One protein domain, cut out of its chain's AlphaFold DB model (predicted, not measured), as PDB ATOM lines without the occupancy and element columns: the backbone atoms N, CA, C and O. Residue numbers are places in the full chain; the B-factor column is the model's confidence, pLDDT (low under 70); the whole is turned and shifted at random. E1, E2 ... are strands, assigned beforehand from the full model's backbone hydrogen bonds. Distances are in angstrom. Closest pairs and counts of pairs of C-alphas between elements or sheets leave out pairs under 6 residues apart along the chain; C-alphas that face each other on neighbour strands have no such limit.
ATOM      1  N   SER A   3     -14.047  35.148  31.712       94.88
ATOM      2  CA  SER A   3     -12.694  35.110  32.275       94.88
ATOM      3  C   SER A   3     -11.778  34.159  31.517       94.88
ATOM      4  O   SER A   3     -12.223  33.129  31.012       94.88
ATOM      5  N   VAL A   4     -10.495  34.513  31.463       95.81
ATOM      6  CA  VAL A   4      -9.420  33.709  30.873       95.81
ATOM      7  C   VAL A   4      -8.399  33.432  31.970       95.81
ATOM      8  O   VAL A   4      -7.888  34.369  32.582       95.81
ATOM      9  N   ASN A   5      -8.162  32.158  32.285       95.62
ATOM     10  CA  ASN A   5      -7.317  31.728  33.407       95.62
ATOM     11  C   ASN A   5      -7.676  32.419  34.732       95.62
ATOM     12  O   ASN A   5      -6.815  32.863  35.489       95.62
ATOM     13  N   GLY A   6      -8.980  32.559  34.990       94.62
ATOM     14  CA  GLY A   6      -9.515  33.238  36.174       94.62
ATOM     15  C   GLY A   6      -9.387  34.767  36.158       94.62
ATOM     16  O   GLY A   6      -9.929  35.426  37.044       94.62
ATOM     17  N   THR A   7      -8.731  35.353  35.152       96.00
ATOM     18  CA  THR A   7      -8.666  36.806  34.963       96.00
ATOM     19  C   THR A   7      -9.948  37.281  34.297       96.00
ATOM     20  O   THR A   7     -10.256  36.878  33.176       96.00
ATOM     21  N   ALA A   8     -10.713  38.126  34.988       94.94
ATOM     22  CA  ALA A   8     -11.937  38.700  34.441       94.94
ATOM     23  C   ALA A   8     -11.633  39.576  33.216       94.94
ATOM     24  O   ALA A   8     -10.741  40.425  33.250       94.94
ATOM     25  N   VAL A   9     -12.412  39.393  32.153       95.50
ATOM     26  CA  VAL A   9     -12.299  40.146  30.903       95.50
ATOM     27  C   VAL A   9     -13.500  41.076  30.777       95.50
ATOM     28  O   VAL A   9     -14.647  40.651  30.910       95.50
ATOM     29  N   THR A  10     -13.236  42.357  30.522       93.25
ATOM     30  CA  THR A  10     -14.276  43.370  30.299       93.25
ATOM     31  C   THR A  10     -14.202  43.858  28.861       93.25
ATOM     32  O   THR A  10     -13.181  44.395  28.441       93.25
ATOM     33  N   GLY A  11     -15.285  43.662  28.109       93.25
ATOM     34  CA  GLY A  11     -15.399  44.139  26.735       93.25
ATOM     35  C   GLY A  11     -15.823  45.603  26.646       93.25
ATOM     36  O   GLY A  11     -16.559  46.112  27.489       93.25
ATOM     37  N   THR A  12     -15.383  46.264  25.584       94.94
ATOM     38  CA  THR A  12     -15.874  47.566  25.127       94.94
ATOM     39  C   THR A  12     -16.937  47.342  24.057       94.94
ATOM     40  O   THR A  12     -16.767  46.468  23.212       94.94
ATOM     41  N   LEU A  13     -18.025  48.111  24.082       94.56
ATOM     42  CA  LEU A  13     -19.080  48.034  23.069       94.56
ATOM     43  C   LEU A  13     -18.519  48.411  21.685       94.56
ATOM     44  O   LEU A  13     -17.945  49.487  21.531       94.56
ATOM     45  N   ILE A  14     -18.702  47.537  20.695       95.12
ATOM     46  CA  ILE A  14     -18.260  47.730  19.301       95.12
ATOM     47  C   ILE A  14     -19.408  47.698  18.287       95.12
ATOM     48  O   ILE A  14     -19.230  48.120  17.149       95.12
ATOM     49  N   GLY A  15     -20.593  47.239  18.693       90.69
ATOM     50  CA  GLY A  15     -21.792  47.219  17.858       90.69
ATOM     51  C   GLY A  15     -23.059  47.285  18.705       90.69
ATOM     52  O   GLY A  15     -23.106  46.724  19.799       90.69
ATOM     53  N   GLY A  16     -24.084  47.969  18.198       89.88
ATOM     54  CA  GLY A  16     -25.334  48.221  18.919       89.88
ATOM     55  C   GLY A  16     -25.259  49.370  19.947       89.88
ATOM     56  O   GLY A  16     -24.335  50.184  19.892       89.88
ATOM     57  N   PRO A  17     -26.236  49.472  20.872       91.44
ATOM     58  CA  PRO A  17     -27.410  48.609  20.976       91.44
ATOM     59  C   PRO A  17     -28.352  48.777  19.779       91.44
ATOM     60  O   PRO A  17     -28.841  49.872  19.500       91.44
ATOM     61  N   THR A  18     -28.629  47.679  19.082       88.38
ATOM     62  CA  THR A  18     -29.555  47.643  17.946       88.38
ATOM     63  C   THR A  18     -30.884  47.102  18.436       88.38
ATOM     64  O   THR A  18     -30.947  45.982  18.934       88.38
ATOM     65  N   THR A  19     -31.951  47.894  18.332       87.44
ATOM     66  CA  THR A  19     -33.279  47.443  18.773       87.44
ATOM     67  C   THR A  19     -33.799  46.377  17.819       87.44
ATOM     68  O   THR A  19     -33.937  46.642  16.630       87.44
ATOM     69  N   PHE A  20     -34.076  45.191  18.358       81.00
ATOM     70  CA  PHE A  20     -34.611  44.054  17.620       81.00
ATOM     71  C   PHE A  20     -36.138  44.146  17.578       81.00
ATOM     72  O   PHE A  20     -36.711  44.533  16.567       81.00
ATOM     73  N   PHE A  21     -36.814  43.925  18.706       80.06
ATOM     74  CA  PHE A  21     -38.238  44.222  18.857       80.06
ATOM     75  C   PHE A  21     -38.557  44.620  20.296       80.06
ATOM     76  O   PHE A  21     -37.924  44.156  21.243       80.06
ATOM     77  N   SER A  22     -39.578  45.464  20.471       84.38
ATOM     78  CA  SER A  22     -39.977  45.980  21.786       84.38
ATOM     79  C   SER A  22     -38.788  46.617  22.527       84.38
ATOM     80  O   SER A  22     -38.304  47.674  22.129       84.38
ATOM     81  N   ASN A  23     -38.315  45.975  23.593       81.00
ATOM     82  CA  ASN A  23     -37.228  46.400  24.465       81.00
ATOM     83  C   ASN A  23     -36.007  45.467  24.380       81.00
ATOM     84  O   ASN A  23     -35.094  45.615  25.187       81.00
ATOM     85  N   ILE A  24     -35.992  44.524  23.431       81.81
ATOM     86  CA  ILE A  24     -34.873  43.604  23.207       81.81
ATOM     87  C   ILE A  24     -33.875  44.261  22.256       81.81
ATOM     88  O   ILE A  24     -34.253  44.798  21.209       81.81
ATOM     89  N   GLN A  25     -32.596  44.237  22.630       87.25
ATOM     90  CA  GLN A  25     -31.518  44.871  21.880       87.25
ATOM     91  C   GLN A  25     -30.342  43.911  21.692       87.25
ATOM     92  O   GLN A  25     -29.920  43.251  22.638       87.25
ATOM     93  N   GLY A  26     -29.786  43.879  20.482       87.88
ATOM     94  CA  GLY A  26     -28.513  43.223  20.190       87.88
ATOM     95  C   GLY A  26     -27.342  44.152  20.502       87.88
ATOM     96  O   GLY A  26     -27.420  45.358  20.266       87.88
ATOM     97  N   SER A  27     -26.253  43.626  21.056       90.88
ATOM     98  CA  SER A  27     -25.024  44.385  21.320       90.88
ATOM     99  C   SER A  27     -23.810  43.477  21.211       90.88
ATOM    100  O   SER A  27     -23.847  42.345  21.682       90.88
ATOM    101  N   ALA A  28     -22.725  44.000  20.648       92.94
ATOM    102  CA  ALA A  28     -21.454  43.301  20.526       92.94
ATOM    103  C   ALA A  28     -20.373  44.028  21.317       92.94
ATOM    104  O   ALA A  28     -20.267  45.256  21.267       92.94
ATOM    105  N   TYR A  29     -19.555  43.260  22.030       93.50
ATOM    106  CA  TYR A  29     -18.474  43.769  22.864       93.50
ATOM    107  C   TYR A  29     -17.163  43.080  22.491       93.50
ATOM    108  O   TYR A  29     -17.145  41.875  22.257       93.50
ATOM    109  N   ARG A  30     -16.058  43.829  22.507       94.62
ATOM    110  CA  ARG A  30     -14.705  43.324  22.248       94.62
ATOM    111  C   ARG A  30     -13.758  43.727  23.367       94.62
ATOM    112  O   ARG A  30     -13.772  44.873  23.812       94.62
ATOM    113  N   ALA A  31     -12.912  42.801  23.796       94.12
ATOM    114  CA  ALA A  31     -11.822  43.067  24.725       94.12
ATOM    115  C   ALA A  31     -10.492  42.687  24.071       94.12
ATOM    116  O   ALA A  31     -10.361  41.579  23.560       94.12
ATOM    117  N   ASP A  32      -9.513  43.586  24.127       93.19
ATOM    118  CA  ASP A  32      -8.116  43.232  23.892       93.19
ATOM    119  C   ASP A  32      -7.526  42.729  25.216       93.19
ATOM    120  O   ASP A  32      -7.523  43.447  26.222       93.19
ATOM    121  N   ILE A  33      -7.079  41.475  25.224       93.81
ATOM    122  CA  ILE A  33      -6.524  40.815  26.408       93.81
ATOM    123  C   ILE A  33      -5.001  40.658  26.349       93.81
ATOM    124  O   ILE A  33      -4.421  40.117  27.292       93.81
ATOM    125  N   THR A  34      -4.334  41.139  25.296       89.62
ATOM    126  CA  THR A  34      -2.885  40.970  25.105       89.62
ATOM    127  C   THR A  34      -2.096  41.583  26.260       89.62
ATOM    128  O   THR A  34      -1.140  40.992  26.755       89.62
ATOM    129  N   GLY A  35      -2.544  42.730  26.778       90.44
ATOM    130  CA  GLY A  35      -1.931  43.385  27.939       90.44
ATOM    131  C   GLY A  35      -2.248  42.744  29.296       90.44
ATOM    132  O   GLY A  35      -1.686  43.168  30.306       90.44
ATOM    133  N   LEU A  36      -3.146  41.755  29.354       91.44
ATOM    134  CA  LEU A  36      -3.565  41.126  30.611       91.44
ATOM    135  C   LEU A  36      -2.640  39.984  31.044       91.44
ATOM    136  O   LEU A  36      -2.746  39.540  32.184       91.44
ATOM    137  N   ASN A  37      -1.757  39.500  30.158       90.50
ATOM    138  CA  ASN A  37      -0.989  38.259  30.351       90.50
ATOM    139  C   ASN A  37      -1.892  37.079  30.762       90.50
ATOM    140  O   ASN A  37      -1.502  36.225  31.556       90.50
ATOM    141  N   ALA A  38      -3.138  37.080  30.277       90.19
ATOM    142  CA  ALA A  38      -4.138  36.093  30.659       90.19
ATOM    143  C   ALA A  38      -3.960  34.771  29.901       90.19
ATOM    144  O   ALA A  38      -4.398  33.742  30.399       90.19
ATOM    145  N   VAL A  39      -3.317  34.795  28.731       91.00
ATOM    146  CA  VAL A  39      -2.960  33.607  27.947       91.00
ATOM    147  C   VAL A  39      -1.515  33.230  28.266       91.00
ATOM    148  O   VAL A  39      -0.637  34.091  28.247       91.00
ATOM    149  N   ILE A  40      -1.283  31.959  28.587       89.94
ATOM    150  CA  ILE A  40       0.027  31.400  28.940       89.94
ATOM    151  C   ILE A  40       0.404  30.260  27.995       89.94
ATOM    152  O   ILE A  40      -0.464  29.683  27.339       89.94
ATOM    153  N   ASP A  41       1.683  29.893  27.977       87.31
ATOM    154  CA  ASP A  41       2.140  28.692  27.280       87.31
ATOM    155  C   ASP A  41       1.450  27.443  27.853       87.31
ATOM    156  O   ASP A  41       1.366  27.246  29.071       87.31
ATOM    157  N   GLY A  42       0.973  26.573  26.963       87.75
ATOM    158  CA  GLY A  42       0.295  25.333  27.324       87.75
ATOM    159  C   GLY A  42      -1.199  25.509  27.612       87.75
ATOM    160  O   GLY A  42      -1.943  26.100  26.830       87.75
ATOM    161  N   MET A  43      -1.673  24.899  28.700       89.31
ATOM    162  CA  MET A  43      -3.106  24.799  28.976       89.31
ATOM    163  C   MET A  43      -3.683  26.138  29.441       89.31
ATOM    164  O   MET A  43      -3.265  26.692  30.457       89.31
ATOM    165  N   ASN A  44      -4.709  26.599  28.731       92.12
ATOM    166  CA  ASN A  44      -5.492  27.777  29.073       92.12
ATOM    167  C   ASN A  44      -6.939  27.379  29.384       92.12
ATOM    168  O   ASN A  44      -7.450  26.383  28.877       92.12
ATOM    169  N   SER A  45      -7.611  28.173  30.210       94.25
ATOM    170  CA  SER A  45      -9.016  27.996  30.572       94.25
ATOM    171  C   SER A  45      -9.820  29.239  30.206       94.25
ATOM    172  O   SER A  45      -9.439  30.361  30.536       94.25
ATOM    173  N   LEU A  46     -10.948  29.031  29.536       94.50
ATOM    174  CA  LEU A  46     -11.936  30.056  29.223       94.50
ATOM    175  C   LEU A  46     -13.213  29.732  29.995       94.50
ATOM    176  O   LEU A  46     -13.695  28.601  29.951       94.50
ATOM    177  N   SER A  47     -13.769  30.714  30.699       93.75
ATOM    178  CA  SER A  47     -15.044  30.567  31.397       93.75
ATOM    179  C   SER A  47     -16.022  31.643  30.951       93.75
ATOM    180  O   SER A  47     -15.717  32.838  31.009       93.75
ATOM    181  N   ILE A  48     -17.203  31.190  30.535       90.81
ATOM    182  CA  ILE A  48     -18.353  32.013  30.176       90.81
ATOM    183  C   ILE A  48     -19.480  31.651  31.148       90.81
ATOM    184  O   ILE A  48     -19.897  30.496  31.225       90.81
ATOM    185  N   SER A  49     -19.955  32.625  31.918       88.06
ATOM    186  CA  SER A  49     -21.013  32.449  32.923       88.06
ATOM    187  C   SER A  49     -22.094  33.516  32.783       88.06
ATOM    188  O   SER A  49     -21.914  34.496  32.063       88.06
ATOM    189  N   ASP A  50     -23.207  33.367  33.502       83.06
ATOM    190  CA  ASP A  50     -24.246  34.402  33.653       83.06
ATOM    191  C   ASP A  50     -24.803  34.949  32.324       83.06
ATOM    192  O   ASP A  50     -25.184  36.114  32.239       83.06
ATOM    193  N   LEU A  51     -24.846  34.117  31.275       78.69
ATOM    194  CA  LEU A  51     -25.378  34.498  29.958       78.69
ATOM    195  C   LEU A  51     -26.880  34.837  30.001       78.69
ATOM    196  O   LEU A  51     -27.363  35.610  29.185       78.69
ATOM    197  N   ALA A  52     -27.614  34.323  30.992       68.06
ATOM    198  CA  ALA A  52     -29.062  34.497  31.134       68.06
ATOM    199  C   ALA A  52     -29.499  35.856  31.735       68.06
ATOM    200  O   ALA A  52     -30.630  35.983  32.206       68.06
ATOM    201  N   ALA A  53     -28.620  36.862  31.779       54.84
ATOM    202  CA  ALA A  53     -28.806  38.042  32.627       54.84
ATOM    203  C   ALA A  53     -29.940  39.007  32.211       54.84
ATOM    204  O   ALA A  53     -30.353  39.806  33.051       54.84
ATOM    205  N   CYS A  54     -30.457  38.945  30.976       54.78
ATOM    206  CA  CYS A  54     -31.466  39.902  30.493       54.78
ATOM    207  C   CYS A  54     -32.879  39.306  30.371       54.78
ATOM    208  O   CYS A  54     -33.794  39.844  30.984       54.78
ATOM    209  N   ASP A  55     -33.045  38.170  29.683       56.38
ATOM    210  CA  ASP A  55     -34.379  37.620  29.367       56.38
ATOM    211  C   ASP A  55     -34.574  36.169  29.843       56.38
ATOM    212  O   ASP A  55     -35.517  35.493  29.442       56.38
ATOM    213  N   SER A  56     -33.703  35.674  30.735       61.81
ATOM    214  CA  SER A  56     -33.690  34.303  31.285       61.81
ATOM    215  C   SER A  56     -33.462  33.158  30.287       61.81
ATOM    216  O   SER A  56     -33.410  32.001  30.703       61.81
ATOM    217  N   ILE A  57     -33.253  33.464  29.005       76.94
ATOM    218  CA  ILE A  57     -32.929  32.481  27.970       76.94
ATOM    219  C   ILE A  57     -31.447  32.623  27.612       76.94
ATOM    220  O   ILE A  57     -30.958  33.714  27.323       76.94
ATOM    221  N   ASN A  58     -30.720  31.513  27.698       83.56
ATOM    222  CA  ASN A  58     -29.352  31.403  27.217       83.56
ATOM    223  C   ASN A  58     -29.389  30.684  25.868       83.56
ATOM    224  O   ASN A  58     -29.566  29.468  25.843       83.56
ATOM    225  N   ASN A  59     -29.213  31.437  24.785       81.19
ATOM    226  CA  ASN A  59     -29.233  30.880  23.432       81.19
ATOM    227  C   ASN A  59     -27.933  30.134  23.086       81.19
ATOM    228  O   ASN A  59     -27.912  29.322  22.173       81.19
ATOM    229  N   GLY A  60     -26.852  30.340  23.844       85.19
ATOM    230  CA  GLY A  60     -25.575  29.658  23.641       85.19
ATOM    231  C   GLY A  60     -24.390  30.615  23.578       85.19
ATOM    232  O   GLY A  60     -24.517  31.821  23.801       85.19
ATOM    233  N   ALA A  61     -23.214  30.056  23.301       88.25
ATOM    234  CA  ALA A  61     -21.990  30.809  23.073       88.25
ATOM    235  C   ALA A  61     -21.088  30.058  22.089       88.25
ATOM    236  O   ALA A  61     -20.813  28.875  22.287       88.25
ATOM    237  N   GLY A  62     -20.582  30.774  21.086       89.00
ATOM    238  CA  GLY A  62     -19.533  30.296  20.189       89.00
ATOM    239  C   GLY A  62     -18.151  30.714  20.692       89.00
ATOM    240  O   GLY A  62     -17.975  31.821  21.208       89.00
ATOM    241  N   VAL A  63     -17.160  29.836  20.534       91.62
ATOM    242  CA  VAL A  63     -15.752  30.134  20.830       91.62
ATOM    243  C   VAL A  63     -14.941  29.925  19.560       91.62
ATOM    244  O   VAL A  63     -14.792  28.798  19.097       91.62
ATOM    245  N   LEU A  64     -14.404  31.014  19.006       91.94
ATOM    246  CA  LEU A  64     -13.420  30.956  17.927       91.94
ATOM    247  C   LEU A  64     -12.021  30.981  18.542       91.94
ATOM    248  O   LEU A  64     -11.652  31.950  19.206       91.94
ATOM    249  N   VAL A  65     -11.254  29.918  18.315       89.38
ATOM    250  CA  VAL A  65      -9.844  29.845  18.706       89.38
ATOM    251  C   VAL A  65      -9.000  30.055  17.462       89.38
ATOM    252  O   VAL A  65      -9.070  29.267  16.524       89.38
ATOM    253  N   ILE A  66      -8.207  31.120  17.471       87.75
ATOM    254  CA  ILE A  66      -7.170  31.365  16.472       87.75
ATOM    255  C   ILE A  66      -5.853  31.013  17.141       87.75
ATOM    256  O   ILE A  66      -5.528  31.573  18.190       87.75
ATOM    257  N   PHE A  67      -5.129  30.069  16.560       83.62
ATOM    258  CA  PHE A  67      -3.819  29.664  17.036       83.62
ATOM    259  C   PHE A  67      -2.875  29.535  15.849       83.62
ATOM    260  O   PHE A  67      -3.299  29.208  14.744       83.62
ATOM    261  N   ASP A  68      -1.612  29.838  16.108       80.44
ATOM    262  CA  ASP A  68      -0.505  29.526  15.222       80.44
ATOM    263  C   ASP A  68       0.052  28.173  15.671       80.44
ATOM    264  O   ASP A  68       0.414  27.999  16.839       80.44
ATOM    265  N   ASP A  69       0.036  27.197  14.772       74.94
ATOM    266  CA  ASP A  69       0.584  25.861  14.994       74.94
ATOM    267  C   ASP A  69       2.051  25.742  14.559       74.94
ATOM    268  O   ASP A  69       2.643  24.670  14.676       74.94
ATOM    269  N   GLY A  70       2.656  26.839  14.095       73.62
ATOM    270  CA  GLY A  70       4.008  26.886  13.554       73.62
ATOM    271  C   GLY A  70       4.105  26.424  12.100       73.62
ATOM    272  O   GLY A  70       5.222  26.291  11.590       73.62
ATOM    273  N   SER A  71       2.976  26.163  11.427       67.06
ATOM    274  CA  SER A  71       2.971  25.782  10.016       67.06
ATOM    275  C   SER A  71       3.429  26.934   9.116       67.06
ATOM    276  O   SER A  71       3.163  28.113   9.351       67.06
ATOM    277  N   SER A  72       4.161  26.579   8.058       64.44
ATOM    278  CA  SER A  72       4.668  27.522   7.064       64.44
ATOM    279  C   SER A  72       4.292  27.054   5.652       64.44
ATOM    280  O   SER A  72       4.554  25.897   5.321       64.44
ATOM    281  N   PRO A  73       3.804  27.951   4.776       73.06
ATOM    282  CA  PRO A  73       3.576  29.372   5.040       73.06
ATOM    283  C   PRO A  73       2.355  29.627   5.937       73.06
ATOM    284  O   PRO A  73       1.370  28.895   5.878       73.06
ATOM    285  N   GLU A  74       2.438  30.695   6.735       80.56
ATOM    286  CA  GLU A  74       1.378  31.118   7.654       80.56
ATOM    287  C   GLU A  74       0.045  31.329   6.915       80.56
ATOM    288  O   GLU A  74       0.000  31.841   5.788       80.56
ATOM    289  N   ALA A  75      -1.061  30.964   7.564       84.56
ATOM    290  CA  ALA A  75      -2.393  31.261   7.058       84.56
ATOM    291  C   ALA A  75      -2.704  32.763   7.172       84.56
ATOM    292  O   ALA A  75      -2.445  33.404   8.191       84.56
ATOM    293  N   GLY A  76      -3.342  33.320   6.142       89.88
ATOM    294  CA  GLY A  76      -3.925  34.655   6.212       89.88
ATOM    295  C   GLY A  76      -5.229  34.603   7.001       89.88
ATOM    296  O   GLY A  76      -6.221  34.075   6.497       89.88
ATOM    297  N   ILE A  77      -5.230  35.134   8.226       93.56
ATOM    298  CA  ILE A  77      -6.399  35.107   9.112       93.56
ATOM    299  C   ILE A  77      -6.991  36.505   9.256       93.56
ATOM    300  O   ILE A  77      -6.320  37.453   9.660       93.56
ATOM    301  N   GLU A  78      -8.286  36.622   8.988       96.44
ATOM    302  CA  GLU A  78      -9.050  37.838   9.217       96.44
ATOM    303  C   GLU A  78     -10.336  37.530   9.993       96.44
ATOM    304  O   GLU A  78     -11.019  36.539   9.741       96.44
ATOM    305  N   VAL A  79     -10.702  38.418  10.921       96.19
ATOM    306  CA  VAL A  79     -11.948  38.333  11.696       96.19
ATOM    307  C   VAL A  79     -12.765  39.600  11.488       96.19
ATOM    308  O   VAL A  79     -12.228  40.709  11.397       96.19
ATOM    309  N   ARG A  80     -14.080  39.431  11.429       96.69
ATOM    310  CA  ARG A  80     -15.088  40.483  11.520       96.69
ATOM    311  C   ARG A  80     -16.015  40.129  12.669       96.69
ATOM    312  O   ARG A  80     -16.436  38.983  12.798       96.69
ATOM    313  N   ASP A  81     -16.310  41.097  13.517       95.38
ATOM    314  CA  ASP A  81     -17.258  40.952  14.613       95.38
ATOM    315  C   ASP A  81     -18.134  42.205  14.713       95.38
ATOM    316  O   ASP A  81     -17.817  43.274  14.183       95.38
ATOM    317  N   GLY A  82     -19.283  42.051  15.352       94.69
ATOM    318  CA  GLY A  82     -20.281  43.099  15.441       94.69
ATOM    319  C   GLY A  82     -21.632  42.533  15.837       94.69
ATOM    320  O   GLY A  82     -21.731  41.440  16.379       94.69
ATOM    321  N   ALA A  83     -22.677  43.317  15.602       93.25
ATOM    322  CA  ALA A  83     -24.058  42.890  15.780       93.25
ATOM    323  C   ALA A  83     -24.835  43.315  14.535       93.25
ATOM    324  O   ALA A  83     -25.395  44.415  14.505       93.25
ATOM    325  N   ASP A  84     -24.801  42.470  13.505       95.38
ATOM    326  CA  ASP A  84     -25.481  42.724  12.238       95.38
ATOM    327  C   ASP A  84     -26.781  41.922  12.173       95.38
ATOM    328  O   ASP A  84     -26.784  40.694  12.260       95.38
ATOM    329  N   LEU A  85     -27.902  42.628  12.120       94.50
ATOM    330  CA  LEU A  85     -29.221  42.076  12.384       94.50
ATOM    331  C   LEU A  85     -30.044  42.097  11.109       94.50
ATOM    332  O   LEU A  85     -30.201  43.156  10.508       94.50
ATOM    333  N   ALA A  86     -30.653  40.961  10.775       96.19
ATOM    334  CA  ALA A  86     -31.565  40.867   9.646       96.19
ATOM    335  C   ALA A  86     -32.865  40.149  10.015       96.19
ATOM    336  O   ALA A  86     -32.869  39.053  10.584       96.19
ATOM    337  N   PHE A  87     -33.984  40.759   9.636       96.19
ATOM    338  CA  PHE A  87     -35.280  40.101   9.572       96.19
ATOM    339  C   PHE A  87     -36.157  40.720   8.481       96.19
ATOM    340  O   PHE A  87     -36.426  41.917   8.514       96.19
ATOM    341  N   VAL A  88     -36.673  39.895   7.566       96.50
ATOM    342  CA  VAL A  88     -37.392  40.333   6.349       96.50
ATOM    343  C   VAL A  88     -38.526  41.350   6.565       96.50
ATOM    344  O   VAL A  88     -38.838  42.131   5.673       96.50
ATOM    345  N   ASN A  89     -39.166  41.361   7.739       95.06
ATOM    346  CA  ASN A  89     -40.293  42.256   8.038       95.06
ATOM    347  C   ASN A  89     -39.892  43.544   8.771       95.06
ATOM    348  O   ASN A  89     -40.765  44.325   9.161       95.06
ATOM    349  N   PHE A  90     -38.603  43.760   9.023       94.31
ATOM    350  CA  PHE A  90     -38.129  45.014   9.589       94.31
ATOM    351  C   PHE A  90     -37.954  46.085   8.519       94.31
ATOM    352  O   PHE A  90     -38.058  45.841   7.323       94.31
ATOM    353  N   SER A  91     -37.798  47.328   8.968       93.75
ATOM    354  CA  SER A  91     -37.453  48.428   8.070       93.75
ATOM    355  C   SER A  91     -35.936  48.501   7.906       93.75
ATOM    356  O   SER A  91     -35.222  48.211   8.873       93.75
ATOM    357  N   PRO A  92     -35.439  48.976   6.751       94.44
ATOM    358  CA  PRO A  92     -34.025  49.253   6.573       94.44
ATOM    359  C   PRO A  92     -33.431  50.088   7.720       94.44
ATOM    360  O   PRO A  92     -34.078  51.037   8.182       94.44
ATOM    361  N   PRO A  93     -32.203  49.773   8.176       92.12
ATOM    362  CA  PRO A  93     -31.288  48.775   7.607       92.12
ATOM    363  C   PRO A  93     -31.438  47.355   8.188       92.12
ATOM    364  O   PRO A  93     -30.577  46.527   7.943       92.12
ATOM    365  N   LEU A  94     -32.467  47.073   8.995       94.06
ATOM    366  CA  LEU A  94     -32.579  45.823   9.767       94.06
ATOM    367  C   LEU A  94     -33.252  44.669   9.005       94.06
ATOM    368  O   LEU A  94     -33.549  43.623   9.582       94.06
ATOM    369  N   ASP A  95     -33.554  44.874   7.729       95.38
ATOM    370  CA  ASP A  95     -34.132  43.883   6.821       95.38
ATOM    371  C   ASP A  95     -33.074  43.061   6.074       95.38
ATOM    372  O   ASP A  95     -33.412  42.076   5.420       95.38
ATOM    373  N   THR A  96     -31.793  43.414   6.198       96.56
ATOM    374  CA  THR A  96     -30.669  42.720   5.560       96.56
ATOM    375  C   THR A  96     -29.384  42.896   6.372       96.56
ATOM    376  O   THR A  96     -29.303  43.787   7.211       96.56
ATOM    377  N   THR A  97     -28.375  42.059   6.118       97.62
ATOM    378  CA  THR A  97     -27.021  42.272   6.656       97.62
ATOM    379  C   THR A  97     -26.162  43.072   5.682       97.62
ATOM    380  O   THR A  97     -26.490  43.216   4.502       97.62
ATOM    381  N   VAL A  98     -25.027  43.574   6.152       97.31
ATOM    382  CA  VAL A  98     -24.002  44.204   5.322       97.31
ATOM    383  C   VAL A  98     -22.985  43.144   4.873       97.31
ATOM    384  O   VAL A  98     -22.432  42.445   5.727       97.31
ATOM    385  N   PRO A  99     -22.658  43.046   3.567       98.19
ATOM    386  CA  PRO A  99     -21.607  42.150   3.095       98.19
ATOM    387  C   PRO A  99     -20.280  42.393   3.820       98.19
ATOM    388  O   PRO A  99     -19.811  43.530   3.913       98.19
ATOM    389  N   GLN A 100     -19.651  41.319   4.288       98.31
ATOM    390  CA  GLN A 100     -18.337  41.349   4.918       98.31
ATOM    391  C   GLN A 100     -17.292  40.794   3.957       98.31
ATOM    392  O   GLN A 100     -17.392  39.652   3.511       98.31
ATOM    393  N   THR A 101     -16.279  41.602   3.645       98.06
ATOM    394  CA  THR A 101     -15.176  41.211   2.760       98.06
ATOM    395  C   THR A 101     -13.905  40.957   3.562       98.06
ATOM    396  O   THR A 101     -13.480  41.801   4.358       98.06
ATOM    397  N   PHE A 102     -13.292  39.807   3.298       98.06
ATOM    398  CA  PHE A 102     -12.004  39.354   3.811       98.06
ATOM    399  C   PHE A 102     -10.999  39.398   2.669       98.06
ATOM    400  O   PHE A 102     -11.294  38.896   1.581       98.06
ATOM    401  N   THR A 103      -9.844  40.015   2.893       97.19
ATOM    402  CA  THR A 103      -8.803  40.164   1.874       97.19
ATOM    403  C   THR A 103      -7.627  39.243   2.146       97.19
ATOM    404  O   THR A 103      -7.372  38.839   3.272       97.19
ATOM    405  N   PHE A 104      -6.916  38.865   1.095       94.69
ATOM    406  CA  PHE A 104      -5.707  38.057   1.198       94.69
ATOM    407  C   PHE A 104      -4.869  38.215  -0.066       94.69
ATOM    408  O   PHE A 104      -5.372  38.603  -1.125       94.69
ATOM    409  N   ASP A 105      -3.584  37.891   0.040       93.19
ATOM    410  CA  ASP A 105      -2.686  37.915  -1.108       93.19
ATOM    411  C   ASP A 105      -3.093  36.859  -2.142       93.19
ATOM    412  O   ASP A 105      -3.505  35.744  -1.799       93.19
ATOM    413  N   ALA A 106      -2.984  37.220  -3.422       93.00
ATOM    414  CA  ALA A 106      -3.212  36.293  -4.522       93.00
ATOM    415  C   ALA A 106      -2.181  35.161  -4.497       93.00
ATOM    416  O   ALA A 106      -1.007  35.394  -4.222       93.00
ATOM    417  N   SER A 107      -2.615  33.963  -4.885       87.81
ATOM    418  CA  SER A 107      -1.738  32.811  -5.103       87.81
ATOM    419  C   SER A 107      -1.737  32.396  -6.570       87.81
ATOM    420  O   SER A 107      -2.712  32.629  -7.287       87.81
ATOM    421  N   ALA A 108      -0.656  31.759  -7.022       85.00
ATOM    422  CA  ALA A 108      -0.610  31.117  -8.336       85.00
ATOM    423  C   ALA A 108      -1.366  29.773  -8.389       85.00
ATOM    424  O   ALA A 108      -1.522  29.217  -9.476       85.00
ATOM    425  N   PHE A 109      -1.830  29.269  -7.242       82.44
ATOM    426  CA  PHE A 109      -2.483  27.972  -7.090       82.44
ATOM    427  C   PHE A 109      -3.852  28.120  -6.421       82.44
ATOM    428  O   PHE A 109      -4.124  29.107  -5.730       82.44
ATOM    429  N   ASP A 110      -4.713  27.128  -6.639       81.75
ATOM    430  CA  ASP A 110      -5.955  27.001  -5.885       81.75
ATOM    431  C   ASP A 110      -5.624  26.700  -4.416       81.75
ATOM    432  O   ASP A 110      -4.673  25.985  -4.106       81.75
ATOM    433  N   ARG A 111      -6.411  27.263  -3.504       85.44
ATOM    434  CA  ARG A 111      -6.290  27.106  -2.053       85.44
ATOM    435  C   ARG A 111      -7.649  26.783  -1.449       85.44
ATOM    436  O   ARG A 111      -8.684  26.852  -2.113       85.44
ATOM    437  N   VAL A 112      -7.648  26.489  -0.158       83.50
ATOM    438  CA  VAL A 112      -8.862  26.358   0.647       83.50
ATOM    439  C   VAL A 112      -8.812  27.383   1.772       83.50
ATOM    440  O   VAL A 112      -7.758  27.626   2.363       83.50
ATOM    441  N   ALA A 113      -9.955  27.993   2.051       90.31
ATOM    442  CA  ALA A 113     -10.151  28.824   3.221       90.31
ATOM    443  C   ALA A 113     -11.132  28.162   4.185       90.31
ATOM    444  O   ALA A 113     -12.172  27.662   3.761       90.31
ATOM    445  N   ASP A 114     -10.825  28.209   5.475       89.19
ATOM    446  CA  ASP A 114     -11.760  27.840   6.529       89.19
ATOM    447  C   ASP A 114     -12.592  29.087   6.882       89.19
ATOM    448  O   ASP A 114     -12.040  30.107   7.299       89.19
ATOM    449  N   LEU A 115     -13.912  29.031   6.673       95.12
ATOM    450  CA  LEU A 115     -14.862  30.088   7.037       95.12
ATOM    451  C   LEU A 115     -15.678  29.641   8.251       95.12
ATOM    452  O   LEU A 115     -16.393  28.639   8.199       95.12
ATOM    453  N   VAL A 116     -15.606  30.427   9.323       96.94
ATOM    454  CA  VAL A 116     -16.375  30.235  10.556       96.94
ATOM    455  C   VAL A 116     -17.330  31.404  10.746       96.94
ATOM    456  O   VAL A 116     -16.924  32.551  10.586       96.94
ATOM    457  N   MET A 117     -18.583  31.148  11.117       97.75
ATOM    458  CA  MET A 117     -19.572  32.186  11.414       97.75
ATOM    459  C   MET A 117     -20.431  31.814  12.622       97.75
ATOM    460  O   MET A 117     -20.776  30.648  12.803       97.75
ATOM    461  N   PHE A 118     -20.815  32.813  13.419       96.94
ATOM    462  CA  PHE A 118     -21.702  32.633  14.571       96.94
ATOM    463  C   PHE A 118     -22.986  33.443  14.417       96.94
ATOM    464  O   PHE A 118     -22.949  34.675  14.289       96.94
ATOM    465  N   PHE A 119     -24.119  32.755  14.522       95.75
ATOM    466  CA  PHE A 119     -25.452  33.339  14.439       95.75
ATOM    467  C   PHE A 119     -26.223  33.117  15.738       95.75
ATOM    468  O   PHE A 119     -26.074  32.099  16.415       95.75
ATOM    469  N   GLY A 120     -27.042  34.098  16.102       92.44
ATOM    470  CA  GLY A 120     -27.992  34.004  17.207       92.44
ATOM    471  C   GLY A 120     -29.395  34.420  16.770       92.44
ATOM    472  O   GLY A 120     -29.552  35.109  15.764       92.44
ATOM    473  N   SER A 121     -30.402  34.051  17.560       91.12
ATOM    474  CA  SER A 121     -31.832  34.311  17.317       91.12
ATOM    475  C   SER A 121     -32.451  33.544  16.134       91.12
ATOM    476  O   SER A 121     -33.612  33.771  15.811       91.12
ATOM    477  N   VAL A 122     -31.722  32.601  15.525       91.50
ATOM    478  CA  VAL A 122     -32.050  32.012  14.213       91.50
ATOM    479  C   VAL A 122     -33.474  31.443  14.130       91.50
ATOM    480  O   VAL A 122     -34.260  31.867  13.273       91.50
ATOM    481  N   ALA A 123     -33.818  30.483  14.996       84.06
ATOM    482  CA  ALA A 123     -35.098  29.783  14.939       84.06
ATOM    483  C   ALA A 123     -35.639  29.356  16.311       84.06
ATOM    484  O   ALA A 123     -34.914  28.794  17.129       84.06
ATOM    485  N   ASP A 124     -36.946  29.545  16.508       81.25
ATOM    486  CA  ASP A 124     -37.704  29.245  17.729       81.25
ATOM    487  C   ASP A 124     -38.478  27.915  17.608       81.25
ATOM    488  O   ASP A 124     -39.708  27.880  17.658       81.25
ATOM    489  N   ASP A 125     -37.748  26.819  17.369       81.50
ATOM    490  CA  ASP A 125     -38.241  25.445  17.109       81.50
ATOM    491  C   ASP A 125     -39.058  25.262  15.813       81.50
ATOM    492  O   ASP A 125     -39.512  24.162  15.482       81.50
ATOM    493  N   ARG A 126     -39.253  26.334  15.044       90.88
ATOM    494  CA  ARG A 126     -39.902  26.311  13.729       90.88
ATOM    495  C   ARG A 126     -38.854  26.323  12.629       90.88
ATOM    496  O   ARG A 126     -37.818  26.961  12.762       90.88
ATOM    497  N   PHE A 127     -39.172  25.714  11.490       93.12
ATOM    498  CA  PHE A 127     -38.387  25.930  10.279       93.12
ATOM    499  C   PHE A 127     -38.514  27.392   9.832       93.12
ATOM    500  O   PHE A 127     -39.624  27.874   9.574       93.12
ATOM    501  N   ARG A 128     -37.380  28.093   9.767       96.62
ATOM    502  CA  ARG A 128     -37.299  29.498   9.377       96.62
ATOM    503  C   ARG A 128     -36.230  29.662   8.295       96.62
ATOM    504  O   ARG A 128     -35.048  29.557   8.611       96.62
ATOM    505  N   PRO A 129     -36.627  29.907   7.036       97.88
ATOM    506  CA  PRO A 129     -35.688  29.978   5.929       97.88
ATOM    507  C   PRO A 129     -34.602  31.038   6.103       97.88
ATOM    508  O   PRO A 129     -34.840  32.102   6.679       97.88
ATOM    509  N   SER A 130     -33.414  30.752   5.592       97.75
ATOM    510  CA  SER A 130     -32.278  31.675   5.583       97.75
ATOM    511  C   SER A 130     -31.377  31.389   4.387       97.75
ATOM    512  O   SER A 130     -31.487  30.338   3.754       97.75
ATOM    513  N   ALA A 131     -30.474  32.309   4.065       98.00
ATOM    514  CA  ALA A 131     -29.428  32.047   3.086       98.00
ATOM    515  C   ALA A 131     -28.109  32.706   3.487       98.00
ATOM    516  O   ALA A 131     -28.103  33.727   4.173       98.00
ATOM    517  N   VAL A 132     -26.995  32.140   3.036       98.19
ATOM    518  CA  VAL A 132     -25.668  32.752   3.120       98.19
ATOM    519  C   VAL A 132     -25.015  32.685   1.749       98.19
ATOM    520  O   VAL A 132     -24.849  31.599   1.198       98.19
ATOM    521  N   ASP A 133     -24.613  33.839   1.226       98.25
ATOM    522  CA  ASP A 133     -23.869  33.927  -0.026       98.25
ATOM    523  C   ASP A 133     -22.393  34.116   0.253       98.25
ATOM    524  O   ASP A 133     -22.000  34.961   1.060       98.25
ATOM    525  N   ILE A 134     -21.573  33.350  -0.461       98.06
ATOM    526  CA  ILE A 134     -20.118  33.397  -0.371       98.06
ATOM    527  C   ILE A 134     -19.573  33.592  -1.772       98.06
ATOM    528  O   ILE A 134     -19.723  32.734  -2.637       98.06
ATOM    529  N   THR A 135     -18.924  34.724  -2.001       98.19
ATOM    530  CA  THR A 135     -18.378  35.091  -3.307       98.19
ATOM    531  C   THR A 135     -16.867  35.215  -3.228       98.19
ATOM    532  O   THR A 135     -16.350  36.027  -2.461       98.19
ATOM    533  N   VAL A 136     -16.153  34.458  -4.064       96.56
ATOM    534  CA  VAL A 136     -14.688  34.527  -4.174       96.56
ATOM    535  C   VAL A 136     -14.294  35.351  -5.395       96.56
ATOM    536  O   VAL A 136     -14.835  35.162  -6.485       96.56
ATOM    537  N   SER A 137     -13.381  36.310  -5.232       95.56
ATOM    538  CA  SER A 137     -13.003  37.257  -6.293       95.56
ATOM    539  C   SER A 137     -11.506  37.589  -6.297       95.56
ATOM    540  O   SER A 137     -10.900  37.609  -5.227       95.56
ATOM    541  N   PRO A 138     -10.913  37.929  -7.463       90.94
ATOM    542  CA  PRO A 138     -11.479  37.816  -8.819       90.94
ATOM    543  C   PRO A 138     -11.652  36.351  -9.274       90.94
ATOM    544  O   PRO A 138     -11.029  35.456  -8.721       90.94
ATOM    545  N   GLY A 139     -12.512  36.101 -10.272       73.31
ATOM    546  CA  GLY A 139     -12.780  34.754 -10.818       73.31
ATOM    547  C   GLY A 139     -14.225  34.272 -10.622       73.31
ATOM    548  O   GLY A 139     -14.774  33.661 -11.532       73.31
ATOM    549  N   GLY A 140     -14.863  34.661  -9.512       67.69
ATOM    550  CA  GLY A 140     -16.308  34.890  -9.383       67.69
ATOM    551  C   GLY A 140     -17.244  33.696  -9.581       67.69
ATOM    552  O   GLY A 140     -18.009  33.689 -10.544       67.69
ATOM    553  N   VAL A 141     -17.273  32.763  -8.625       81.75
ATOM    554  CA  VAL A 141     -18.462  31.930  -8.369       81.75
ATOM    555  C   VAL A 141     -19.011  32.312  -6.997       81.75
ATOM    556  O   VAL A 141     -18.253  32.415  -6.031       81.75
ATOM    557  N   THR A 142     -20.318  32.562  -6.937       94.75
ATOM    558  CA  THR A 142     -21.045  32.703  -5.677       94.75
ATOM    559  C   THR A 142     -21.603  31.340  -5.303       94.75
ATOM    560  O   THR A 142     -22.363  30.747  -6.068       94.75
ATOM    561  N   THR A 143     -21.203  30.842  -4.140       93.94
ATOM    562  CA  THR A 143     -21.821  29.680  -3.510       93.94
ATOM    563  C   THR A 143     -22.956  30.176  -2.630       93.94
ATOM    564  O   THR A 143     -22.727  30.989  -1.735       93.94
ATOM    565  N   GLU A 144     -24.162  29.679  -2.884       96.06
ATOM    566  CA  GLU A 144     -25.336  29.953  -2.059       96.06
ATOM    567  C   GLU A 144     -25.570  28.779  -1.107       96.06
ATOM    568  O   GLU A 144     -25.706  27.632  -1.536       96.06
ATOM    569  N   LEU A 145     -25.624  29.066   0.190       93.38
ATOM    570  CA  LEU A 145     -25.977  28.103   1.225       93.38
ATOM    571  C   LEU A 145     -27.381  28.433   1.710       93.38
ATOM    572  O   LEU A 145     -27.585  29.423   2.409       93.38
ATOM    573  N   VAL A 146     -28.356  27.624   1.310       95.31
ATOM    574  CA  VAL A 146     -29.770  27.864   1.605       95.31
ATOM    575  C   VAL A 146     -30.205  27.008   2.788       95.31
ATOM    576  O   VAL A 146     -29.885  25.824   2.854       95.31
ATOM    577  N   ASN A 147     -30.931  27.620   3.722       93.50
ATOM    578  CA  ASN A 147     -31.486  26.994   4.923       93.50
ATOM    579  C   ASN A 147     -30.436  26.305   5.809       93.50
ATOM    580  O   ASN A 147     -30.725  25.307   6.463       93.50
ATOM    581  N   LEU A 148     -29.218  26.859   5.835       92.69
ATOM    582  CA  LEU A 148     -28.122  26.361   6.668       92.69
ATOM    583  C   LEU A 148     -28.355  26.631   8.162       92.69
ATOM    584  O   LEU A 148     -27.925  25.846   9.002       92.69
ATOM    585  N   LEU A 149     -29.011  27.746   8.491       94.19
ATOM    586  CA  LEU A 149     -29.242  28.164   9.872       94.19
ATOM    587  C   LEU A 149     -30.540  27.526  10.391       94.19
ATOM    588  O   LEU A 149     -31.596  27.699   9.776       94.19
ATOM    589  N   GLY A 150     -30.463  26.806  11.512       91.44
ATOM    590  CA  GLY A 150     -31.555  25.968  12.013       91.44
ATOM    591  C   GLY A 150     -31.553  25.716  13.522       91.44
ATOM    592  O   GLY A 150     -32.269  24.822  13.967       91.44
ATOM    593  N   SER A 151     -30.793  26.490  14.305       91.06
ATOM    594  CA  SER A 151     -30.576  26.269  15.743       91.06
ATOM    595  C   SER A 151     -29.869  24.935  16.044       91.06
ATOM    596  O   SER A 151     -30.242  24.212  16.968       91.06
ATOM    597  N   ASN A 152     -28.864  24.581  15.238       86.62
ATOM    598  CA  ASN A 152     -28.178  23.288  15.295       86.62
ATOM    599  C   ASN A 152     -27.259  23.133  16.525       86.62
ATOM    600  O   ASN A 152     -27.033  22.010  16.972       86.62
ATOM    601  N   ASP A 153     -26.762  24.236  17.098       87.62
ATOM    602  CA  ASP A 153     -25.768  24.233  18.189       87.62
ATOM    603  C   ASP A 153     -26.332  24.716  19.535       87.62
ATOM    604  O   ASP A 153     -25.601  24.974  20.495       87.62
ATOM    605  N   GLY A 154     -27.652  24.855  19.617       84.81
ATOM    606  CA  GLY A 154     -28.354  25.360  20.788       84.81
ATOM    607  C   GLY A 154     -29.636  26.077  20.398       84.81
ATOM    608  O   GLY A 154     -29.881  26.359  19.228       84.81
ATOM    609  N   SER A 155     -30.469  26.388  21.390       86.56
ATOM    610  CA  SER A 155     -31.708  27.130  21.146       86.56
ATOM    611  C   SER A 155     -31.382  28.486  20.518       86.56
ATOM    612  O   SER A 155     -30.725  29.316  21.135       86.56
ATOM    613  N   GLU A 156     -31.827  28.692  19.279       90.62
ATOM    614  CA  GLU A 156     -31.573  29.898  18.489       90.62
ATOM    615  C   GLU A 156     -30.095  30.190  18.158       90.62
ATOM    616  O   GLU A 156     -29.776  31.325  17.790       90.62
ATOM    617  N   HIS A 157     -29.190  29.213  18.272       92.19
ATOM    618  CA  HIS A 157     -27.766  29.396  17.983       92.19
ATOM    619  C   HIS A 157     -27.258  28.421  16.927       92.19
ATOM    620  O   HIS A 157     -27.509  27.219  16.991       92.19
ATOM    621  N   ASP A 158     -26.489  28.965  15.988       93.62
ATOM    622  CA  ASP A 158     -25.781  28.200  14.972       93.62
ATOM    623  C   ASP A 158     -24.326  28.651  14.899       93.62
ATOM    624  O   ASP A 158     -24.007  29.848  14.850       93.62
ATOM    625  N   THR A 159     -23.452  27.658  14.835       94.25
ATOM    626  CA  THR A 159     -22.057  27.764  14.449       94.25
ATOM    627  C   THR A 159     -21.901  27.145  13.069       94.25
ATOM    628  O   THR A 159     -22.095  25.952  12.862       94.25
ATOM    629  N   VAL A 160     -21.505  27.964  12.102       92.25
ATOM    630  CA  VAL A 160     -21.209  27.497  10.750       92.25
ATOM    631  C   VAL A 160     -19.703  27.385  10.598       92.25
ATOM    632  O   VAL A 160     -18.998  28.368  10.810       92.25
ATOM    633  N   VAL A 161     -19.220  26.210  10.199       90.12
ATOM    634  CA  VAL A 161     -17.822  25.967   9.827       90.12
ATOM    635  C   VAL A 161     -17.813  25.271   8.478       90.12
ATOM    636  O   VAL A 161     -18.359  24.177   8.350       90.12
ATOM    637  N   ILE A 162     -17.221  25.902   7.469       85.06
ATOM    638  CA  ILE A 162     -17.182  25.356   6.111       85.06
ATOM    639  C   ILE A 162     -15.848  25.646   5.425       85.06
ATOM    640  O   ILE A 162     -15.202  26.662   5.684       85.06
ATOM    641  N   SER A 163     -15.494  24.780   4.481       84.94
ATOM    642  CA  SER A 163     -14.369  24.988   3.575       84.94
ATOM    643  C   SER A 163     -14.826  25.733   2.323       84.94
ATOM    644  O   SER A 163     -15.786  25.335   1.662       84.94
ATOM    645  N   VAL A 164     -14.117  26.798   1.967       86.25
ATOM    646  CA  VAL A 164     -14.362  27.609   0.773       86.25
ATOM    647  C   VAL A 164     -13.204  27.408  -0.196       86.25
ATOM    648  O   VAL A 164     -12.052  27.674   0.142       86.25
ATOM    649  N   ALA A 165     -13.497  26.952  -1.414       84.81
ATOM    650  CA  ALA A 165     -12.497  26.875  -2.474       84.81
ATOM    651  C   ALA A 165     -12.069  28.289  -2.895       84.81
ATOM    652  O   ALA A 165     -12.913  29.133  -3.201       84.81
ATOM    653  N   VAL A 166     -10.763  28.540  -2.932       89.44
ATOM    654  CA  VAL A 166     -10.159  29.824  -3.300       89.44
ATOM    655  C   VAL A 166      -9.322  29.627  -4.563       89.44
ATOM    656  O   VAL A 166      -8.181  29.187  -4.457       89.44
ATOM    657  N   PRO A 167      -9.849  29.934  -5.761       87.56
ATOM    658  CA  PRO A 167      -9.112  29.724  -7.002       87.56
ATOM    659  C   PRO A 167      -7.823  30.549  -7.087       87.56
ATOM    660  O   PRO A 167      -7.724  31.634  -6.502       87.56
ATOM    661  N   ALA A 168      -6.869  30.081  -7.888       87.00
ATOM    662  CA  ALA A 168      -5.661  30.822  -8.228       87.00
ATOM    663  C   ALA A 168      -5.997  32.250  -8.699       87.00
ATOM    664  O   ALA A 168      -6.890  32.481  -9.518       87.00
ATOM    665  N   GLY A 169      -5.263  33.230  -8.178       91.56
ATOM    666  CA  GLY A 169      -5.455  34.650  -8.457       91.56
ATOM    667  C   GLY A 169      -6.567  35.333  -7.656       91.56
ATOM    668  O   GLY A 169      -6.659  36.560  -7.721       91.56
ATOM    669  N   ALA A 170      -7.384  34.598  -6.890       94.69
ATOM    670  CA  ALA A 170      -8.352  35.202  -5.980       94.69
ATOM    671  C   ALA A 170      -7.645  35.992  -4.865       94.69
ATOM    672  O   ALA A 170      -6.583  35.597  -4.386       94.69
ATOM    673  N   THR A 171      -8.255  37.095  -4.437       96.38
ATOM    674  CA  THR A 171      -7.717  38.029  -3.430       96.38
ATOM    675  C   THR A 171      -8.714  38.373  -2.331       96.38
ATOM    676  O   THR A 171      -8.403  39.153  -1.432       96.38
ATOM    677  N   MET A 172      -9.956  37.902  -2.438       97.19
ATOM    678  CA  MET A 172     -10.968  38.159  -1.425       97.19
ATOM    679  C   MET A 172     -12.100  37.139  -1.425       97.19
ATOM    680  O   MET A 172     -12.471  36.589  -2.464       97.19
ATOM    681  N   ILE A 173     -12.686  36.975  -0.242       97.94
ATOM    682  CA  ILE A 173     -13.958  36.298  -0.000       97.94
ATOM    683  C   ILE A 173     -14.926  37.351   0.542       97.94
ATOM    684  O   ILE A 173     -14.595  38.076   1.476       97.94
ATOM    685  N   THR A 174     -16.117  37.452  -0.041       98.38
ATOM    686  CA  THR A 174     -17.216  38.274   0.483       98.38
ATOM    687  C   THR A 174     -18.348  37.374   0.936       98.38
ATOM    688  O   THR A 174     -18.771  36.507   0.174       98.38
ATOM    689  N   VAL A 175     -18.831  37.593   2.155       98.44
ATOM    690  CA  VAL A 175     -19.902  36.811   2.775       98.44
ATOM    691  C   VAL A 175     -21.059  37.730   3.151       98.44
ATOM    692  O   VAL A 175     -20.828  38.823   3.668       98.44
ATOM    693  N   GLN A 176     -22.294  37.297   2.916       98.44
ATOM    694  CA  GLN A 176     -23.493  37.996   3.382       98.44
ATOM    695  C   GLN A 176     -24.566  36.984   3.784       98.44
ATOM    696  O   GLN A 176     -24.771  35.993   3.090       98.44
ATOM    697  N   ALA A 177     -25.253  37.240   4.896       98.38
ATOM    698  CA  ALA A 177     -26.352  36.409   5.376       98.38
ATOM    699  C   ALA A 177     -27.706  37.100   5.155       98.38
ATOM    700  O   ALA A 177     -27.837  38.316   5.314       98.38
ATOM    701  N   PHE A 178     -28.738  36.326   4.836       98.31
ATOM    702  CA  PHE A 178     -30.051  36.828   4.439       98.31
ATOM    703  C   PHE A 178     -31.185  36.157   5.210       98.31
ATOM    704  O   PHE A 178     -31.228  34.935   5.374       98.31
ATOM    705  N   SER A 179     -32.143  36.980   5.637       97.81
ATOM    706  CA  SER A 179     -33.439  36.556   6.169       97.81
ATOM    707  C   SER A 179     -34.412  36.375   5.000       97.81
ATOM    708  O   SER A 179     -35.221  37.252   4.716       97.81
ATOM    709  N   GLU A 180     -34.305  35.270   4.261       98.00
ATOM    710  CA  GLU A 180     -35.058  35.068   3.014       98.00
ATOM    711  C   GLU A 180     -35.508  33.615   2.816       98.00
ATOM    712  O   GLU A 180     -34.852  32.679   3.262       98.00
ATOM    713  N   ASP A 181     -36.618  33.429   2.094       97.75
ATOM    714  CA  ASP A 181     -37.166  32.124   1.698       97.75
ATOM    715  C   ASP A 181     -36.895  31.852   0.213       97.75
ATOM    716  O   ASP A 181     -37.777  31.968  -0.641       97.75
ATOM    717  N   ARG A 182     -35.640  31.520  -0.110       97.44
ATOM    718  CA  ARG A 182     -35.207  31.308  -1.504       97.44
ATOM    719  C   ARG A 182     -35.837  30.080  -2.161       97.44
ATOM    720  O   ARG A 182     -35.988  30.045  -3.378       97.44
ATOM    721  N   GLU A 183     -36.273  29.107  -1.366       97.19
ATOM    722  CA  GLU A 183     -36.956  27.904  -1.856       97.19
ATOM    723  C   GLU A 183     -38.477  28.075  -1.969       97.19
ATOM    724  O   GLU A 183     -39.170  27.149  -2.388       97.19
ATOM    725  N   SER A 184     -39.011  29.262  -1.651       96.94
ATOM    726  CA  SER A 184     -40.450  29.550  -1.713       96.94
ATOM    727  C   SER A 184     -41.298  28.565  -0.898       96.94
ATOM    728  O   SER A 184     -42.383  28.151  -1.316       96.94
ATOM    729  N   THR A 185     -40.806  28.177   0.276       96.62
ATOM    730  CA  THR A 185     -41.495  27.280   1.212       96.62
ATOM    731  C   THR A 185     -42.766  27.901   1.806       96.62
ATOM    732  O   THR A 185     -43.656  27.184   2.266       96.62
ATOM    733  N   GLY A 186     -42.870  29.233   1.793       97.25
ATOM    734  CA  GLY A 186     -43.939  30.006   2.420       97.25
ATOM    735  C   GLY A 186     -43.762  30.180   3.931       97.25
ATOM    736  O   GLY A 186     -44.631  30.769   4.580       97.25
ATOM    737  N   ALA A 187     -42.667  29.671   4.502       97.00
ATOM    738  CA  ALA A 187     -42.332  29.871   5.903       97.00
ATOM    739  C   ALA A 187     -41.791  31.289   6.142       97.00
ATOM    740  O   ALA A 187     -41.232  31.930   5.257       97.00
ATOM    741  N   LEU A 188     -41.963  31.792   7.367       97.31
ATOM    742  CA  LEU A 188     -41.411  33.082   7.769       97.31
ATOM    743  C   LEU A 188     -39.884  32.951   7.948       97.31
ATOM    744  O   LEU A 188     -39.475  32.169   8.811       97.31
ATOM    745  N   PRO A 189     -39.053  33.717   7.214       97.94
ATOM    746  CA  PRO A 189     -37.599  33.641   7.326       97.94
ATOM    747  C   PRO A 189     -37.051  33.858   8.738       97.94
ATOM    748  O   PRO A 189     -37.692  34.479   9.599       97.94
ATOM    749  N   ALA A 190     -35.849  33.339   8.974       96.19
ATOM    750  CA  ALA A 190     -35.120  33.453  10.228       96.19
ATOM    751  C   ALA A 190     -34.867  34.922  10.547       96.19
ATOM    752  O   ALA A 190     -34.481  35.700   9.681       96.19
ATOM    753  N   SER A 191     -35.099  35.316  11.789       93.81
ATOM    754  CA  SER A 191     -34.624  36.596  12.300       93.81
ATOM    755  C   SER A 191     -33.304  36.304  12.976       93.81
ATOM    756  O   SER A 191     -33.300  35.452  13.843       93.81
ATOM    757  N   PHE A 192     -32.200  36.938  12.620       94.69
ATOM    758  CA  PHE A 192     -30.929  36.581  13.247       94.69
ATOM    759  C   PHE A 192     -30.055  37.795  13.507       94.69
ATOM    760  O   PHE A 192     -30.227  38.861  12.914       94.69
ATOM    761  N   ILE A 193     -29.102  37.595  14.410       93.88
ATOM    762  CA  ILE A 193     -27.970  38.482  14.634       93.88
ATOM    763  C   ILE A 193     -26.717  37.705  14.241       93.88
ATOM    764  O   ILE A 193     -26.407  36.667  14.831       93.88
ATOM    765  N   TRP A 194     -26.010  38.206  13.237       96.19
ATOM    766  CA  TRP A 194     -24.704  37.723  12.819       96.19
ATOM    767  C   TRP A 194     -23.631  38.442  13.638       96.19
ATOM    768  O   TRP A 194     -23.471  39.663  13.549       96.19
ATOM    769  N   ASN A 195     -22.949  37.686  14.501       93.69
ATOM    770  CA  ASN A 195     -22.072  38.267  15.522       93.69
ATOM    771  C   ASN A 195     -20.602  38.269  15.106       93.69
ATOM    772  O   ASN A 195     -19.861  39.197  15.425       93.69
ATOM    773  N   THR A 196     -20.184  37.211  14.415       96.19
ATOM    774  CA  THR A 196     -18.782  36.981  14.079       96.19
ATOM    775  C   THR A 196     -18.679  36.215  12.775       96.19
ATOM    776  O   THR A 196     -19.459  35.293  12.524       96.19
ATOM    777  N   ALA A 197     -17.665  36.556  11.988       97.75
ATOM    778  CA  ALA A 197     -17.143  35.728  10.922       97.75
ATOM    779  C   ALA A 197     -15.610  35.757  10.931       97.75
ATOM    780  O   ALA A 197     -15.004  36.818  11.077       97.75
ATOM    781  N   GLY A 198     -14.985  34.596  10.795       97.38
ATOM    782  CA  GLY A 198     -13.540  34.437  10.684       97.38
ATOM    783  C   GLY A 198     -13.198  33.668   9.419       97.38
ATOM    784  O   GLY A 198     -13.865  32.687   9.104       97.38
ATOM    785  N   VAL A 199     -12.169  34.113   8.707       96.69
ATOM    786  CA  VAL A 199     -11.618  33.418   7.544       96.69
ATOM    787  C   VAL A 199     -10.151  33.138   7.809       96.69
ATOM    788  O   VAL A 199      -9.407  34.061   8.133       96.69
ATOM    789  N   ALA A 200      -9.739  31.886   7.635       93.44
ATOM    790  CA  ALA A 200      -8.340  31.495   7.552       93.44
ATOM    791  C   ALA A 200      -8.077  30.961   6.145       93.44
ATOM    792  O   ALA A 200      -8.482  29.849   5.810       93.44
ATOM    793  N   VAL A 201      -7.432  31.762   5.297       92.38
ATOM    794  CA  VAL A 201      -6.954  31.277   4.000       92.38
ATOM    795  C   VAL A 201      -5.631  30.593   4.247       92.38
ATOM    796  O   VAL A 201      -4.664  31.244   4.646       92.38
ATOM    797  N   ARG A 202      -5.591  29.282   4.020       83.12
ATOM    798  CA  ARG A 202      -4.360  28.518   4.197       83.12
ATOM    799  C   ARG A 202      -3.276  29.112   3.303       83.12
ATOM    800  O   ARG A 202      -3.566  29.617   2.209       83.12
TER     801      ARG A 202
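AT A GLANCE: This is residues 3 to 202 of the 347 residues of an uncharacterized protein of Ferruginivarius sediminum (UniProt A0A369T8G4). A sandwich of two four-stranded sheets, E5 E12 E7 E10 and E6 E11 E8 E9, fills one part of the domain, and the hairpin E2 E3 makes a small third layer over the other face of the first sheet, at the side of E5. Beyond that face the chain spreads into a loop-rich arch with the short strands E1 and E4, far from the sandwich. The sandwich is a jelly roll, one long hairpin wound over both sheets, and with E2 E3 the sheets form a stack, face to face in turn. The printed part has 200 residues, with no named helix and twelve named strands, E1 to E12 in order along the chain; both large sheets and E2 E3 are antiparallel, and the class is all strand, though only 87 residues are in named elements. The whole is compact, with a radius of gyration of the C-alphas of 18.0 A and spans of 49 by 46 by 26 A.

IN THESE COORDINATES: The first sheet holds E5, residues 76 to 86, 28.5 A long, E12, residues 192 to 201, 26.2 A, E7, residues 111 to 120, 29.8 A, and E10, residues 157 to 166, 27.6 A. C-alpha 76 is at (-3.925, 34.655, 6.212) and C-alpha 201 at (-6.954, 31.277, 4.000). The second sheet holds E6, residues 100 to 103, E11, residues 172 to 178, 20.0 A, E8, residues 131 to 137, 19.6 A, and E9, residues 142 to 146. E2, residues 12 to 21, spans 23.5 A and E3, residues 24 to 30, spans 20.2 A. E1, residues 7 to 9, begins at C-alpha 7 (-8.666, 36.806, 34.963); E4 is residues 46 to 48. E5 bends by 69 degrees at residue 83, E2 by 55 degrees at residue 15 and E12 by 53 degrees at residue 195.

HOW THE PARTS SIT: The first sheet runs E5, E12, E7, E10, with E5 and E10 as edge strands, and is twisted. E5 and E12 are antiparallel at 169 degrees, with N 80 and O 197 2.8 A apart, within hydrogen-bond range; so are N 116 and O 198 of E7 and E12, at 2.9 A, and N 117 and O 160 of E7 and E10, at 2.8 A. The second sheet runs E6, E11, E8, E9; N 100 and O 175 of E6 and E11 are 2.8 A apart, N 135 and O 174 of E8 and E11 2.8 A, and N 134 and O 143 of the hairpin E8 and E9 2.9 A. These two sheets are face to face, 9.1 A centre to centre where they face, their strands at 21 degrees. The jelly roll pairs are E5 with E12, E6 with E11, E7 with E10 and E8 with E9. E2 and E3 form a hairpin, with N 18 and O 26 2.9 A apart. It faces the first sheet with strands at 42 degrees; the closest C-alphas of E2 and E5 are those of Gly 15 and Gly 82, 5.0 A apart. E1 runs on into E2 across two residues at 52 degrees. E1 and E4 pair with no named strand and are apart from each other.

THE WHOLE: The C-alphas of Asp 41 and Gly 186, the two farthest apart, are 52.4 A from each other. The printed part has no cut. The long links are E3 to E4, E4 to E5, E5 to E6 and E11 to E12; that from E4 to E5 has 27 residues, 49 to 75. The mean pLDDT of the printed part is 90.5, and residues 52 to 56, 71 to 72 and 140 are under 70.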